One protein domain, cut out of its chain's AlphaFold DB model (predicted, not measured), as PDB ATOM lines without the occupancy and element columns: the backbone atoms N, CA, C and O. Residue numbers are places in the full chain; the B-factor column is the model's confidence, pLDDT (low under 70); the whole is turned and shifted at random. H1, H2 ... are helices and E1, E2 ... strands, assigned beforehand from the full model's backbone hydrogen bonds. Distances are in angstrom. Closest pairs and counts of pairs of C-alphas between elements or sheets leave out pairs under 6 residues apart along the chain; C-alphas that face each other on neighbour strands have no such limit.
ATOM      1  N   THR A   2      96.140  40.896 -16.911       60.50
ATOM      2  CA  THR A   2      96.709  39.586 -17.287       60.50
ATOM      3  C   THR A   2      97.305  38.816 -16.098       60.50
ATOM      4  O   THR A   2      96.913  37.678 -15.875       60.50
ATOM      5  N   GLU A   3      98.112  39.462 -15.245       62.88
ATOM      6  CA  GLU A   3      98.725  38.812 -14.066       62.88
ATOM      7  C   GLU A   3      97.702  38.262 -13.062       62.88
ATOM      8  O   GLU A   3      97.827  37.137 -12.596       62.88
ATOM      9  N   GLN A   4      96.642  39.013 -12.739       62.41
ATOM     10  CA  GLN A   4      95.610  38.534 -11.807       62.41
ATOM     11  C   GLN A   4      94.857  37.306 -12.343       62.41
ATOM     12  O   GLN A   4      94.429  36.458 -11.560       62.41
ATOM     13  N   ASN A   5      94.703  37.196 -13.665       69.31
ATOM     14  CA  ASN A   5      94.071  36.040 -14.297       69.31
ATOM     15  C   ASN A   5      95.010  34.826 -14.325       69.31
ATOM     16  O   ASN A   5      94.555  33.706 -14.096       69.31
ATOM     17  N   GLU A   6      96.310  35.043 -14.529       69.31
ATOM     18  CA  GLU A   6      97.336  33.995 -14.461       69.31
ATOM     19  C   GLU A   6      97.492  33.442 -13.040       69.31
ATOM     20  O   GLU A   6      97.496  32.225 -12.848       69.31
ATOM     21  N   VAL A   7      97.506  34.316 -12.027       72.06
ATOM     22  CA  VAL A   7      97.554  33.914 -10.613       72.06
ATOM     23  C   VAL A   7      96.316  33.098 -10.233       72.06
ATOM     24  O   VAL A   7      96.448  32.032  -9.634       72.06
ATOM     25  N   LYS A   8      95.111  33.531 -10.630       72.75
ATOM     26  CA  LYS A   8      93.877  32.760 -10.395       72.75
ATOM     27  C   LYS A   8      93.920  31.386 -11.062       72.75
ATOM     28  O   LYS A   8      93.569  30.397 -10.426       72.75
ATOM     29  N   ALA A   9      94.366  31.307 -12.315       75.06
ATOM     30  CA  ALA A   9      94.483  30.037 -13.031       75.06
ATOM     31  C   ALA A   9      95.486  29.084 -12.359       75.06
ATOM     32  O   ALA A   9      95.233  27.881 -12.270       75.06
ATOM     33  N   MET A  10      96.594  29.621 -11.841       79.44
ATOM     34  CA  MET A  10      97.597  28.849 -11.111       79.44
ATOM     35  C   MET A  10      97.044  28.280  -9.797       79.44
ATOM     36  O   MET A  10      97.223  27.092  -9.537       79.44
ATOM     37  N   VAL A  11      96.319  29.086  -9.011       75.62
ATOM     38  CA  VAL A  11      95.688  28.643  -7.750       75.62
ATOM     39  C   VAL A  11      94.641  27.558  -8.008       75.62
ATOM     40  O   VAL A  11      94.684  26.503  -7.381       75.62
ATOM     41  N   VAL A  12      93.762  27.764  -8.997       78.31
ATOM     42  CA  VAL A  12      92.751  26.771  -9.405       78.31
ATOM     43  C   VAL A  12      93.403  25.431  -9.754       78.31
ATOM     44  O   VAL A  12      92.927  24.380  -9.326       78.31
ATOM     45  N   LYS A  13      94.494  25.456 -10.529       77.19
ATOM     46  CA  LYS A  13      95.215  24.243 -10.920       77.19
ATOM     47  C   LYS A  13      95.851  23.552  -9.712       77.19
ATOM     48  O   LYS A  13      95.700  22.345  -9.561       77.19
ATOM     49  N   GLN A  14      96.504  24.313  -8.836       78.75
ATOM     50  CA  GLN A  14      97.137  23.774  -7.635       78.75
ATOM     51  C   GLN A  14      96.118  23.094  -6.710       78.75
ATOM     52  O   GLN A  14      96.387  22.016  -6.178       78.75
ATOM     53  N   ASP A  15      94.944  23.693  -6.526       77.50
ATOM     54  CA  ASP A  15      93.895  23.108  -5.696       77.50
ATOM     55  C   ASP A  15      93.256  21.880  -6.354       77.50
ATOM     56  O   ASP A  15      93.018  20.883  -5.671       77.50
ATOM     57  N   ALA A  16      93.067  21.885  -7.677       74.00
ATOM     58  CA  ALA A  16      92.645  20.698  -8.422       74.00
ATOM     59  C   ALA A  16      93.647  19.536  -8.271       74.00
ATOM     60  O   ALA A  16      93.243  18.393  -8.044       74.00
ATOM     61  N   ASP A  17      94.950  19.824  -8.315       76.94
ATOM     62  CA  ASP A  17      96.007  18.827  -8.120       76.94
ATOM     63  C   ASP A  17      95.994  18.268  -6.681       76.94
ATOM     64  O   ASP A  17      96.032  17.043  -6.491       76.94
ATOM     65  N   LYS A  18      95.843  19.126  -5.657       73.19
ATOM     66  CA  LYS A  18      95.674  18.699  -4.250       73.19
ATOM     67  C   LYS A  18      94.449  17.807  -4.076       73.19
ATOM     68  O   LYS A  18      94.546  16.754  -3.443       73.19
ATOM     69  N   LEU A  19      93.313  18.200  -4.656       69.12
ATOM     70  CA  LEU A  19      92.075  17.425  -4.632       69.12
ATOM     71  C   LEU A  19      92.277  16.061  -5.289       69.12
ATOM     72  O   LEU A  19      91.894  15.047  -4.715       69.12
ATOM     73  N   SER A  20      92.949  16.002  -6.440       66.25
ATOM     74  CA  SER A  20      93.221  14.735  -7.126       66.25
ATOM     75  C   SER A  20      94.041  13.752  -6.275       66.25
ATOM     76  O   SER A  20      93.869  12.541  -6.409       66.25
ATOM     77  N   THR A  21      94.875  14.263  -5.363       66.62
ATOM     78  CA  THR A  21      95.700  13.457  -4.451       66.62
ATOM     79  C   THR A  21      94.927  13.064  -3.186       66.62
ATOM     80  O   THR A  21      94.838  11.885  -2.849       66.62
ATOM     81  N   TYR A  22      94.320  14.034  -2.495       59.44
ATOM     82  CA  TYR A  22      93.627  13.813  -1.219       59.44
ATOM     83  C   TYR A  22      92.250  13.162  -1.381       59.44
ATOM     84  O   TYR A  22      91.873  12.288  -0.595       59.44
ATOM     85  N   VAL A  23      91.485  13.569  -2.394       56.66
ATOM     86  CA  VAL A  23      90.113  13.094  -2.600       56.66
ATOM     87  C   VAL A  23      90.110  11.685  -3.168       56.66
ATOM     88  O   VAL A  23      89.303  10.887  -2.718       56.66
ATOM     89  N   LYS A  24      91.055  11.291  -4.035       57.31
ATOM     90  CA  LYS A  24      91.150   9.878  -4.456       57.31
ATOM     91  C   LYS A  24      91.379   8.926  -3.281       57.31
ATOM     92  O   LYS A  24      90.826   7.831  -3.275       57.31
ATOM     93  N   ALA A  25      92.155   9.342  -2.278       55.97
ATOM     94  CA  ALA A  25      92.399   8.533  -1.087       55.97
ATOM     95  C   ALA A  25      91.188   8.489  -0.134       55.97
ATOM     96  O   ALA A  25      90.918   7.453   0.470       55.97
ATOM     97  N   ARG A  26      90.457   9.604   0.008       52.72
ATOM     98  CA  ARG A  26      89.396   9.765   1.022       52.72
ATOM     99  C   ARG A  26      87.974   9.534   0.492       52.72
ATOM    100  O   ARG A  26      87.124   9.047   1.229       52.72
ATOM    101  N   PHE A  27      87.745   9.829  -0.784       55.50
ATOM    102  CA  PHE A  27      86.486   9.711  -1.525       55.50
ATOM    103  C   PHE A  27      86.763   9.182  -2.945       55.50
ATOM    104  O   PHE A  27      86.619   9.904  -3.936       55.50
ATOM    105  N   PRO A  28      87.169   7.905  -3.083       53.00
ATOM    106  CA  PRO A  28      87.684   7.345  -4.339       53.00
ATOM    107  C   PRO A  28      86.701   7.398  -5.521       53.00
ATOM    108  O   PRO A  28      87.099   7.140  -6.653       53.00
ATOM    109  N   LYS A  29      85.423   7.708  -5.265       62.25
ATOM    110  CA  LYS A  29      84.337   7.729  -6.250       62.25
ATOM    111  C   LYS A  29      83.782   9.124  -6.563       62.25
ATOM    112  O   LYS A  29      83.040   9.239  -7.531       62.25
ATOM    113  N   ASP A  30      84.133  10.162  -5.801       57.16
ATOM    114  CA  ASP A  30      83.409  11.446  -5.854       57.16
ATOM    115  C   ASP A  30      84.093  12.515  -6.724       57.16
ATOM    116  O   ASP A  30      83.450  13.490  -7.093       57.16
ATOM    117  N   LEU A  31      85.357  12.309  -7.126       60.72
ATOM    118  CA  LEU A  31      86.103  13.134  -8.097       60.72
ATOM    119  C   LEU A  31      87.011  12.254  -8.978       60.72
ATOM    120  O   LEU A  31      88.237  12.377  -8.980       60.72
ATOM    121  N   VAL A  32      86.413  11.294  -9.685       61.00
ATOM    122  CA  VAL A  32      87.160  10.255 -10.425       61.00
ATOM    123  C   VAL A  32      87.936  10.834 -11.614       61.00
ATOM    124  O   VAL A  32      89.007  10.326 -11.957       61.00
ATOM    125  N   THR A  33      87.441  11.919 -12.220       68.50
ATOM    126  CA  THR A  33      88.082  12.577 -13.365       68.50
ATOM    127  C   THR A  33      88.816  13.861 -12.946       68.50
ATOM    128  O   THR A  33      88.337  14.593 -12.074       68.50
ATOM    129  N   PRO A  34      89.961  14.191 -13.577       70.56
ATOM    130  CA  PRO A  34      90.649  15.469 -13.357       70.56
ATOM    131  C   PRO A  34      89.756  16.692 -13.612       70.56
ATOM    132  O   PRO A  34      89.876  17.706 -12.932       70.56
ATOM    133  N   GLU A  35      88.830  16.583 -14.565       77.44
ATOM    134  CA  GLU A  35      87.877  17.641 -14.899       77.44
ATOM    135  C   GLU A  35      86.858  17.892 -13.780       77.44
ATOM    136  O   GLU A  35      86.601  19.045 -13.437       77.44
ATOM    137  N   ALA A  36      86.338  16.838 -13.141       74.31
ATOM    138  CA  ALA A  36      85.458  16.985 -11.983       74.31
ATOM    139  C   ALA A  36      86.178  17.687 -10.821       74.31
ATOM    140  O   ALA A  36      85.621  18.594 -10.203       74.31
ATOM    141  N   ALA A  37      87.442  17.324 -10.563       75.38
ATOM    142  CA  ALA A  37      88.254  17.979  -9.537       75.38
ATOM    143  C   ALA A  37      88.507  19.461  -9.848       75.38
ATOM    144  O   ALA A  37      88.396  20.307  -8.961       75.38
ATOM    145  N   LEU A  38      88.779  19.786 -11.114       80.19
ATOM    146  CA  LEU A  38      88.947  21.161 -11.570       80.19
ATOM    147  C   LEU A  38      87.657  21.982 -11.422       80.19
ATOM    148  O   LEU A  38      87.705  23.125 -10.968       80.19
ATOM    149  N   ASN A  39      86.506  21.418 -11.790       82.19
ATOM    150  CA  ASN A  39      85.213  22.095 -11.678       82.19
ATOM    151  C   ASN A  39      84.828  22.341 -10.215       82.19
ATOM    152  O   ASN A  39      84.393  23.441  -9.877       82.19
ATOM    153  N   PHE A  40      85.080  21.372  -9.334       82.94
ATOM    154  CA  PHE A  40      84.891  21.547  -7.897       82.94
ATOM    155  C   PHE A  40      85.815  22.632  -7.315       82.94
ATOM    156  O   PHE A  40      85.355  23.487  -6.558       82.94
ATOM    157  N   ALA A  41      87.092  22.665  -7.715       83.06
ATOM    158  CA  ALA A  41      88.033  23.706  -7.293       83.06
ATOM    159  C   ALA A  41      87.580  25.110  -7.731       83.06
ATOM    160  O   ALA A  41      87.579  26.046  -6.930       83.06
ATOM    161  N   LYS A  42      87.136  25.256  -8.988       84.25
ATOM    162  CA  LYS A  42      86.576  26.517  -9.506       84.25
ATOM    163  C   LYS A  42      85.356  26.965  -8.706       84.25
ATOM    164  O   LYS A  42      85.265  28.144  -8.372       84.25
ATOM    165  N   TRP A  43      84.447  26.040  -8.396       87.94
ATOM    166  CA  TRP A  43      83.261  26.328  -7.594       87.94
ATOM    167  C   TRP A  43      83.650  26.823  -6.195       87.94
ATOM    168  O   TRP A  43      83.205  27.890  -5.779       87.94
ATOM    169  N   CYS A  44      84.565  26.130  -5.509       87.38
ATOM    170  CA  CYS A  44      85.051  26.553  -4.193       87.38
ATOM    171  C   CYS A  44      85.634  27.973  -4.228       87.38
ATOM    172  O   CYS A  44      85.247  28.819  -3.427       87.38
ATOM    173  N   ILE A  45      86.497  28.275  -5.203       86.75
ATOM    174  CA  ILE A  45      87.114  29.602  -5.345       86.75
ATOM    175  C   ILE A  45      86.067  30.685  -5.635       86.75
ATOM    176  O   ILE A  45      86.146  31.772  -5.063       86.75
ATOM    177  N   ALA A  46      85.069  30.399  -6.478       86.50
ATOM    178  CA  ALA A  46      83.977  31.332  -6.763       86.50
ATOM    179  C   ALA A  46      83.176  31.696  -5.501       86.50
ATOM    180  O   ALA A  46      82.713  32.828  -5.372       86.50
ATOM    181  N   HIS A  47      83.080  30.765  -4.551       87.75
ATOM    182  CA  HIS A  47      82.417  30.952  -3.263       87.75
ATOM    183  C   HIS A  47      83.375  31.306  -2.111       87.75
ATOM    184  O   HIS A  47      82.946  31.345  -0.961       87.75
ATOM    185  N   GLN A  48      84.651  31.604  -2.398       88.94
ATOM    186  CA  GLN A  48      85.681  31.930  -1.397       88.94
ATOM    187  C   GLN A  48      85.874  30.832  -0.331       88.94
ATOM    188  O   GLN A  48      86.092  31.103   0.855       88.94
ATOM    189  N   LEU A  49      85.788  29.578  -0.766       88.75
ATOM    190  CA  LEU A  49      85.949  28.381   0.051       88.75
ATOM    191  C   LEU A  49      87.307  27.745  -0.229       88.75
ATOM    192  O   LEU A  49      87.706  27.611  -1.387       88.75
ATOM    193  N   GLU A  50      87.990  27.294   0.822       85.69
ATOM    194  CA  GLU A  50      89.120  26.380   0.660       85.69
ATOM    195  C   GLU A  50      88.604  24.954   0.375       85.69
ATOM    196  O   GLU A  50      87.886  24.381   1.207       85.69
ATOM    197  N   PRO A  51      88.972  24.331  -0.757       81.94
ATOM    198  CA  PRO A  51      88.660  22.927  -0.995       81.94
ATOM    199  C   PRO A  51      89.270  22.034   0.092       81.94
ATOM    200  O   PRO A  51      90.363  22.302   0.578       81.94
ATOM    201  N   ILE A  52      88.603  20.932   0.439       77.12
ATOM    202  CA  ILE A  52      88.977  19.976   1.503       77.12
ATOM    203  C   ILE A  52      88.704  20.502   2.916       77.12
ATOM    204  O   ILE A  52      88.141  19.761   3.722       77.12
ATOM    205  N   ARG A  53      89.102  21.741   3.227       83.44
ATOM    206  CA  ARG A  53      88.907  22.317   4.564       83.44
ATOM    207  C   ARG A  53      87.501  22.869   4.753       83.44
ATOM    208  O   ARG A  53      86.819  22.443   5.677       83.44
ATOM    209  N   ASP A  54      87.090  23.797   3.894       88.19
ATOM    210  CA  ASP A  54      85.827  24.535   4.024       88.19
ATOM    211  C   ASP A  54      84.682  23.847   3.266       88.19
ATOM    212  O   ASP A  54      83.516  23.936   3.647       88.19
ATOM    213  N   CYS A  55      85.023  23.155   2.178       86.00
ATOM    214  CA  CYS A  55      84.078  22.424   1.349       86.00
ATOM    215  C   CYS A  55      84.674  21.094   0.899       86.00
ATOM    216  O   CYS A  55      85.797  21.046   0.389       86.00
ATOM    217  N   ILE A  56      83.903  20.017   1.018       79.94
ATOM    218  CA  ILE A  56      84.289  18.695   0.522       79.94
ATOM    219  C   ILE A  56      83.330  18.207  -0.569       79.94
ATOM    220  O   ILE A  56      82.141  18.521  -0.522       79.94
ATOM    221  N   PRO A  57      83.820  17.435  -1.551       75.56
ATOM    222  CA  PRO A  57      82.958  16.725  -2.482       75.56
ATOM    223  C   PRO A  57      82.425  15.455  -1.805       75.56
ATOM    224  O   PRO A  57      83.196  14.671  -1.251       75.56
ATOM    225  N   TYR A  58      81.117  15.231  -1.869       72.75
ATOM    226  CA  TYR A  58      80.484  13.992  -1.420       72.75
ATOM    227  C   TYR A  58      79.359  13.615  -2.382       72.75
ATOM    228  O   TYR A  58      78.484  14.432  -2.667       72.75
ATOM    229  N   MET A  59      79.401  12.397  -2.928       69.94
ATOM    230  CA  MET A  59      78.458  11.924  -3.954       69.94
ATOM    231  C   MET A  59      78.316  12.876  -5.158       69.94
ATOM    232  O   MET A  59      77.225  13.070  -5.684       69.94
ATOM    233  N   GLY A  60      79.419  13.498  -5.582       68.81
ATOM    234  CA  GLY A  60      79.435  14.455  -6.696       68.81
ATOM    235  C   GLY A  60      78.934  15.866  -6.361       68.81
ATOM    236  O   GLY A  60      78.940  16.718  -7.243       68.81
ATOM    237  N   ASN A  61      78.561  16.137  -5.106       74.94
ATOM    238  CA  ASN A  61      78.011  17.421  -4.670       74.94
ATOM    239  C   ASN A  61      78.932  18.142  -3.671       74.94
ATOM    240  O   ASN A  61      79.624  17.476  -2.893       74.94
ATOM    241  N   PRO A  62      78.961  19.490  -3.668       83.50
ATOM    242  CA  PRO A  62      79.689  20.256  -2.667       83.50
ATOM    243  C   PRO A  62      78.957  20.244  -1.323       83.50
ATOM    244  O   PRO A  62      77.754  20.490  -1.263       83.50
ATOM    245  N   TYR A  63      79.704  20.014  -0.247       86.44
ATOM    246  CA  TYR A  63      79.214  20.129   1.122       86.44
ATOM    247  C   TYR A  63      80.118  21.018   1.957       86.44
ATOM    248  O   TYR A  63      81.330  20.805   2.015       86.44
ATOM    249  N   ILE A  64      79.503  21.977   2.641       89.44
ATOM    250  CA  ILE A  64      80.176  22.866   3.582       89.44
ATOM    251  C   ILE A  64      80.468  22.111   4.866       89.44
ATOM    252  O   ILE A  64      79.624  21.379   5.378       89.44
ATOM    253  N   THR A  65      81.672  22.283   5.385       88.38
ATOM    254  CA  THR A  65      82.096  21.652   6.630       88.38
ATOM    255  C   THR A  65      81.801  22.556   7.825       88.38
ATOM    256  O   THR A  65      81.707  23.783   7.702       88.38
TER     257      THR A  65
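Overview. This is residues 2 to 65 of the 209 residues of an uncharacterized protein of marine sediment metagenome (UniProt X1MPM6). A small hairpin of two strands, E1 and E2, sits beside a short helix, H2, which crosses the long helix H1 at its residues 12 to 20. H1 makes the longest axis, and residues 2 to 7, which belong to it, stick out free at one end. The printed part has 64 residues with two named helices and two named strands, in the order H1, H2, E1, E2; the sheet, E1 - E2, is antiparallel and the class is mostly helix. The whole is compact, with a radius of gyration of the C-alphas of 11.3 A, yet elongated, spanning 36 by 21 by 14 A.

Arrangement. E1, residues 55 to 58, and E2, residues 61 to 64, form a hairpin, antiparallel at 143 degrees, with N 56 and O 63 within hydrogen-bond range at 2.9 A. The closest C-alphas of E1 and H2, residues 34 to 46, are those of Cys 55 and Cys 44, 7.0 A apart. H2 touches H1, residues 2 to 26, closest at the C-alphas of Leu 38 and Ala 16, 4.9 A apart. Their lines stand at a steep tilt of 58 degrees, opposite ways. H1 and E1 are near each other, with 5 pairs of C-alphas within 10 A; H1 and E2 are apart. Every O i to N i+4 pair is within hydrogen-bond range in H2, and 19 of 21 in H1.

Along the chain. H1 is 35.7 A long from C-alpha 2 at (96.709, 39.586, -17.287) to C-alpha 26, with a kink of 27 degrees near residue 20. H2 is 18.4 A long. E1 measures 9.6 A, and E2 measures 10.1 A, ending at C-alpha 64 at (80.176, 22.866, 3.582).

Size, cuts and confidence. The C-alphas farthest apart, those of Thr 2 and Lys 29, are 35.9 A apart. The printed part has no cut and no long link. The pLDDT is under 70 at residues 2 to 6, 19 to 33 and 59 to 60.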